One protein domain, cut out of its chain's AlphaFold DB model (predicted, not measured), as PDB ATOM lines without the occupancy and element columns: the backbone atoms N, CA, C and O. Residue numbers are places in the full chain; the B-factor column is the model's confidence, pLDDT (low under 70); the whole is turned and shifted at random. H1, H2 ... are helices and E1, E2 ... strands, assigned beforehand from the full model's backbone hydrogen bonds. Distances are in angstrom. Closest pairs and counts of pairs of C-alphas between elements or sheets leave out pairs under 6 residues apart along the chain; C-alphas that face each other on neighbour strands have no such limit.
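This is residues 48 to 96 of the 369 residues of the protein "4-hydroxy-3-methylbut-2-enyl diphosphate reductase" of Gemmatimonadetes bacterium (UniProt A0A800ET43). This domain has little regular structure: a long unnamed stretch, residues 48 to 67, folds back on itself, then leads into two short strands side by side, E1 and E2, with helix H1 over one face of the pair. The printed part has 49 residues, and 18 are in named elements, in the order E1, H1, E2; the class is mixed. The sheet E1 = E2 is parallel. The whole is compact, with a radius of gyration of the C-alphas of 10.3 A and spans of 26 by 24 by 20 A.

Start at Gly 48 and pass to C-alpha 68 at (133.008, 197.469, 173.116), where E1, residues 68 to 71, begins. H1, residues 78 to 87, runs 14.4 A from C-alpha 78 at (124.662, 209.799, 162.170). E2, residues 90 to 93, ends at C-alpha 93 at (133.309, 208.043, 171.966).

E1, H1 and E2 make a strand-helix-strand unit, two parallel neighbour strands with a helix between them in the chain, and its crossover is right-handed. E1 and E2 are parallel at 23 degrees; look for N 69 and O 90, 2.8 A apart, within hydrogen-bond range. The closest C-alphas of H1 and E2, Leu 84 and Leu 91, are 8.0 A apart. In H1 every O i to N i+4 pair is within hydrogen-bond range.

The two C-alphas farthest apart, Ala 54 and Glu 66, are 27.9 A apart. The printed part has no cut; the link E1 to H1 is short, and H1 to E2 tight. Residues 48 to 58 of this model have pLDDT under 70.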
ATOM      1  N   GLY A  48     139.135 191.636 165.112       42.22
ATOM      2  CA  GLY A  48     137.991 191.405 164.233       42.22
ATOM      3  C   GLY A  48     137.565 192.761 163.672       42.22
ATOM      4  O   GLY A  48     136.659 193.390 164.214       42.22
ATOM      5  N   ASP A  49     138.299 193.254 162.675       52.06
ATOM      6  CA  ASP A  49     138.150 194.607 162.129       52.06
ATOM      7  C   ASP A  49     136.860 194.737 161.306       52.06
ATOM      8  O   ASP A  49     136.556 193.879 160.479       52.06
ATOM      9  N   LEU A  50     136.125 195.837 161.487       50.75
ATOM     10  CA  LEU A  50     134.972 196.173 160.647       50.75
ATOM     11  C   LEU A  50     135.465 197.047 159.496       50.75
ATOM     12  O   LEU A  50     135.916 198.167 159.732       50.75
ATOM     13  N   ALA A  51     135.446 196.518 158.273       50.88
ATOM     14  CA  ALA A  51     135.881 197.232 157.074       50.88
ATOM     15  C   ALA A  51     134.791 198.191 156.569       50.88
ATOM     16  O   ALA A  51     133.600 197.896 156.678       50.88
ATOM     17  N   CYS A  52     135.203 199.326 156.001       51.16
ATOM     18  CA  CYS A  52     134.299 200.186 155.247       51.16
ATOM     19  C   CYS A  52     134.125 199.668 153.807       51.16
ATOM     20  O   CYS A  52     135.069 199.145 153.207       51.16
ATOM     21  N   ASP A  53     132.917 199.784 153.257       53.00
ATOM     22  CA  ASP A  53     132.648 199.506 151.846       53.00
ATOM     23  C   ASP A  53     133.125 200.657 150.932       53.00
ATOM     24  O   ASP A  53     133.669 201.666 151.387       53.00
ATOM     25  N   ALA A  54     132.959 200.502 149.614       42.31
ATOM     26  CA  ALA A  54     133.392 201.497 148.622       42.31
ATOM     27  C   ALA A  54     132.665 202.848 148.755       42.31
ATOM     28  O   ALA A  54     133.204 203.876 148.345       42.31
ATOM     29  N   ASP A  55     131.486 202.847 149.376       49.62
ATOM     30  CA  ASP A  55     130.696 204.033 149.688       49.62
ATOM     31  C   ASP A  55     130.973 204.521 151.119       49.62
ATOM     32  O   ASP A  55     130.315 205.440 151.605       49.62
ATOM     33  N   GLY A  56     131.976 203.948 151.797       55.94
ATOM     34  CA  GLY A  56     132.450 204.214 153.157       55.94
ATOM     35  C   GLY A  56     131.427 203.985 154.271       55.94
ATOM     36  O   GLY A  56     131.522 204.632 155.314       55.94
ATOM     37  N   GLY A  57     130.437 203.123 154.044       61.59
ATOM     38  CA  GLY A  57     129.584 202.564 155.089       61.59
ATOM     39  C   GLY A  57     130.308 201.444 155.835       61.59
ATOM     40  O   GLY A  57     131.089 200.701 155.244       61.59
ATOM     41  N   PHE A  58     130.085 201.330 157.143       68.19
ATOM     42  CA  PHE A  58     130.639 200.235 157.943       68.19
ATOM     43  C   PHE A  58     129.637 199.082 158.014       68.19
ATOM     44  O   PHE A  58     128.460 199.293 158.316       68.19
ATOM     45  N   ASP A  59     130.105 197.858 157.780       72.56
ATOM     46  CA  ASP A  59     129.327 196.664 158.107       72.56
ATOM     47  C   ASP A  59     129.452 196.387 159.609       72.56
ATOM     48  O   ASP A  59     130.558 196.252 160.123       72.56
ATOM     49  N   PHE A  60     128.322 196.326 160.312       79.25
ATOM     50  CA  PHE A  60     128.243 196.064 161.753       79.25
ATOM     51  C   PHE A  60     127.674 194.678 162.079       79.25
ATOM     52  O   PHE A  60     127.406 194.390 163.244       79.25
ATOM     53  N   SER A  61     127.451 193.826 161.075       77.06
ATOM     54  CA  SER A  61     126.741 192.549 161.230       77.06
ATOM     55  C   SER A  61     127.414 191.561 162.190       77.06
ATOM     56  O   SER A  61     126.724 190.765 162.825       77.06
ATOM     57  N   ASP A  62     128.735 191.656 162.355       80.50
ATOM     58  CA  ASP A  62     129.527 190.812 163.258       80.50
ATOM     59  C   ASP A  62     129.591 191.325 164.712       80.50
ATOM     60  O   ASP A  62     130.297 190.731 165.540       80.50
ATOM     61  N   LEU A  63     128.902 192.429 165.027       81.25
ATOM     62  CA  LEU A  63     128.849 193.004 166.371       81.25
ATOM     63  C   LEU A  63     127.695 192.457 167.208       81.25
ATOM     64  O   LEU A  63     126.601 192.166 166.727       81.25
ATOM     65  N   THR A  64     127.939 192.398 168.510       83.31
ATOM     66  CA  THR A  64     126.994 191.971 169.538       83.31
ATOM     67  C   THR A  64     126.889 193.015 170.650       83.31
ATOM     68  O   THR A  64     127.705 193.931 170.753       83.31
ATOM     69  N   GLU A  65     125.895 192.872 171.529       88.50
ATOM     70  CA  GLU A  65     125.723 193.744 172.702       88.50
ATOM     71  C   GLU A  65     126.881 193.652 173.720       88.50
ATOM     72  O   GLU A  65     127.067 194.564 174.526       88.50
ATOM     73  N   GLU A  66     127.678 192.576 173.676       82.44
ATOM     74  CA  GLU A  66     128.845 192.373 174.548       82.44
ATOM     75  C   GLU A  66     130.112 193.083 174.035       82.44
ATOM     76  O   GLU A  66     131.077 193.244 174.790       82.44
ATOM     77  N   ASP A  67     130.132 193.507 172.766       83.19
ATOM     78  CA  ASP A  67     131.289 194.175 172.172       83.19
ATOM     79  C   ASP A  67     131.425 195.621 172.679       83.19
ATOM     80  O   ASP A  67     130.445 196.344 172.890       83.19
ATOM     81  N   VAL A  68     132.674 196.065 172.834       85.06
ATOM     82  CA  VAL A  68     133.008 197.469 173.116       85.06
ATOM     83  C   VAL A  68     133.518 198.112 171.837       85.06
ATOM     84  O   VAL A  68     134.598 197.769 171.358       85.06
ATOM     85  N   VAL A  69     132.773 199.081 171.312       83.44
ATOM     86  CA  VAL A  69     133.125 199.806 170.094       83.44
ATOM     87  C   VAL A  69     133.703 201.173 170.426       83.44
ATOM     88  O   VAL A  69     133.062 202.004 171.074       83.44
ATOM     89  N   ILE A  70     134.925 201.417 169.953       85.25
ATOM     90  CA  ILE A  70     135.604 202.706 170.103       85.25
ATOM     91  C   ILE A  70     135.355 203.538 168.846       85.25
ATOM     92  O   ILE A  70     135.791 203.166 167.755       85.25
ATOM     93  N   LEU A  71     134.672 204.674 169.000       85.38
ATOM     94  CA  LEU A  71     134.460 205.616 167.903       85.38
ATOM     95  C   LEU A  71     135.751 206.405 167.656       85.38
ATOM     96  O   LEU A  71     136.333 206.898 168.626       85.38
ATOM     97  N   PRO A  72     136.191 206.553 166.399       83.25
ATOM     98  CA  PRO A  72     137.443 207.215 166.055       83.25
ATOM     99  C   PRO A  72     137.445 208.714 166.378       83.25
ATOM    100  O   PRO A  72     136.405 209.364 166.476       83.25
ATOM    101  N   ALA A  73     138.643 209.301 166.460       85.50
ATOM    102  CA  ALA A  73     138.826 210.715 166.791       85.50
ATOM    103  C   ALA A  73     138.235 211.689 165.751       85.50
ATOM    104  O   ALA A  73     137.916 212.830 166.092       85.50
ATOM    105  N   PHE A  74     138.074 211.252 164.501       84.19
ATOM    106  CA  PHE A  74     137.406 212.003 163.432       84.19
ATOM    107  C   PHE A  74     135.871 211.859 163.447       84.19
ATOM    108  O   PHE A  74     135.181 212.536 162.682       84.19
ATOM    109  N   GLY A  75     135.338 211.027 164.348       88.62
ATOM    110  CA  GLY A  75     133.917 210.765 164.532       88.62
ATOM    111  C   GLY A  75     133.310 209.827 163.487       88.62
ATOM    112  O   GLY A  75     133.986 209.324 162.596       88.62
ATOM    113  N   VAL A  76     132.008 209.579 163.614       89.81
ATOM    114  CA  VAL A  76     131.228 208.703 162.723       89.81
ATOM    115  C   VAL A  76     129.993 209.432 162.204       89.81
ATOM    116  O   VAL A  76     129.577 210.449 162.772       89.81
ATOM    117  N   THR A  77     129.392 208.932 161.125       91.62
ATOM    118  CA  THR A  77     128.154 209.520 160.605       91.62
ATOM    119  C   THR A  77     126.971 209.258 161.544       91.62
ATOM    120  O   THR A  77     126.990 208.340 162.366       91.62
ATOM    121  N   LEU A  78     125.902 210.055 161.424       91.69
ATOM    122  CA  LEU A  78     124.662 209.799 162.170       91.69
ATOM    123  C   LEU A  78     124.035 208.439 161.843       91.69
ATOM    124  O   LEU A  78     123.442 207.831 162.731       91.69
ATOM    125  N   HIS A  79     124.172 207.980 160.597       90.06
ATOM    126  CA  HIS A  79     123.706 206.666 160.160       90.06
ATOM    127  C   HIS A  79     124.451 205.554 160.907       90.06
ATOM    128  O   HIS A  79     123.828 204.719 161.557       90.06
ATOM    129  N   ASP A  80     125.781 205.614 160.905       88.19
ATOM    130  CA  ASP A  80     126.629 204.612 161.555       88.19
ATOM    131  C   ASP A  80     126.413 204.592 163.069       88.19
ATOM    132  O   ASP A  80     126.286 203.536 163.684       88.19
ATOM    133  N   LEU A  81     126.283 205.773 163.682       90.38
ATOM    134  CA  LEU A  81     125.971 205.887 165.103       90.38
ATOM    135  C   LEU A  81     124.596 205.297 165.448       90.38
ATOM    136  O   LEU A  81     124.427 204.755 166.541       90.38
ATOM    137  N   ALA A  82     123.602 205.436 164.567       90.56
ATOM    138  CA  ALA A  82     122.287 204.837 164.764       90.56
ATOM    139  C   ALA A  82     122.360 203.308 164.666       90.56
ATOM    140  O   ALA A  82     121.893 202.635 165.581       90.56
ATOM    141  N   ALA A  83     123.033 202.778 163.641       88.19
ATOM    142  CA  ALA A  83     123.232 201.340 163.468       88.19
ATOM    143  C   ALA A  83     123.944 200.706 164.678       88.19
ATOM    144  O   ALA A  83     123.477 199.716 165.236       88.19
ATOM    145  N   LEU A  84     125.013 201.332 165.180       87.69
ATOM    146  CA  LEU A  84     125.728 200.882 166.380       87.69
ATOM    147  C   LEU A  84     124.857 200.881 167.646       87.69
ATOM    148  O   LEU A  84     124.980 199.996 168.496       87.69
ATOM    149  N   LYS A  85     123.961 201.867 167.780       90.12
ATOM    150  CA  LYS A  85     122.991 201.919 168.884       90.12
ATOM    151  C   LYS A  85     121.919 200.842 168.767       90.12
ATOM    152  O   LYS A  85     121.469 200.356 169.800       90.12
ATOM    153  N   GLU A  86     121.513 200.481 167.552       92.19
ATOM    154  CA  GLU A  86     120.561 199.393 167.308       92.19
ATOM    155  C   GLU A  86     121.148 198.024 167.656       92.19
ATOM    156  O   GLU A  86     120.438 197.196 168.224       92.19
ATOM    157  N   VAL A  87     122.444 197.812 167.404       89.00
ATOM    158  CA  VAL A  87     123.166 196.613 167.867       89.00
ATOM    159  C   VAL A  87     123.157 196.505 169.399       89.00
ATOM    160  O   VAL A  87     123.115 195.403 169.939       89.00
ATOM    161  N   GLY A  88     123.183 197.638 170.110       88.81
ATOM    162  CA  GLY A  88     123.189 197.670 171.577       88.81
ATOM    163  C   GLY A  88     124.564 197.437 172.214       88.81
ATOM    164  O   GLY A  88     124.639 197.185 173.414       88.81
ATOM    165  N   CYS A  89     125.642 197.532 171.430       86.25
ATOM    166  CA  CYS A  89     127.022 197.418 171.903       86.25
ATOM    167  C   CYS A  89     127.440 198.586 172.821       86.25
ATOM    168  O   CYS A  89     126.810 199.652 172.864       86.25
ATOM    169  N   ILE A  90     128.528 198.403 173.573       86.12
ATOM    170  CA  ILE A  90     129.069 199.434 174.466       86.12
ATOM    171  C   ILE A  90     129.866 200.441 173.635       86.12
ATOM    172  O   ILE A  90     130.911 200.107 173.086       86.12
ATOM    173  N   LEU A  91     129.421 201.698 173.586       87.75
ATOM    174  CA  LEU A  91     130.086 202.746 172.805       87.75
ATOM    175  C   LEU A  91     131.034 203.595 173.657       87.75
ATOM    176  O   LEU A  91     130.630 204.173 174.669       87.75
ATOM    177  N   VAL A  92     132.276 203.736 173.194       88.69
ATOM    178  CA  VAL A  92     133.282 204.654 173.742       88.69
ATOM    179  C   VAL A  92     133.600 205.715 172.693       88.69
ATOM    180  O   VAL A  92     134.289 205.450 171.712       88.69
ATOM    181  N   ASP A  93     133.095 206.931 172.895       89.25
ATOM    182  CA  ASP A  93     133.309 208.043 171.966       89.25
ATOM    183  C   ASP A  93     134.651 208.741 172.231       89.25
ATOM    184  O   ASP A  93     134.828 209.379 173.272       89.25
ATOM    185  N   THR A  94     135.594 208.625 171.290       90.19
ATOM    186  CA  THR A  94     136.892 209.321 171.350       90.19
ATOM    187  C   THR A  94     136.992 210.498 170.379       90.19
ATOM    188  O   THR A  94     138.089 211.013 170.148       90.19
ATOM    189  N   THR A  95     135.862 210.965 169.835       90.94
ATOM    190  CA  THR A  95     135.816 212.093 168.895       90.94
ATOM    191  C   THR A  95     136.522 213.320 169.475       90.94
ATOM    192  O   THR A  95     136.252 213.773 170.590       90.94
ATOM    193  N   CYS A  96     137.435 213.892 168.693       92.69
ATOM    194  CA  CYS A  96     138.236 215.036 169.097       92.69
ATOM    195  C   CYS A  96     137.354 216.259 169.392       92.69
ATOM    196  O   CYS A  96     136.463 216.612 168.618       92.69
TER     197      CYS A  96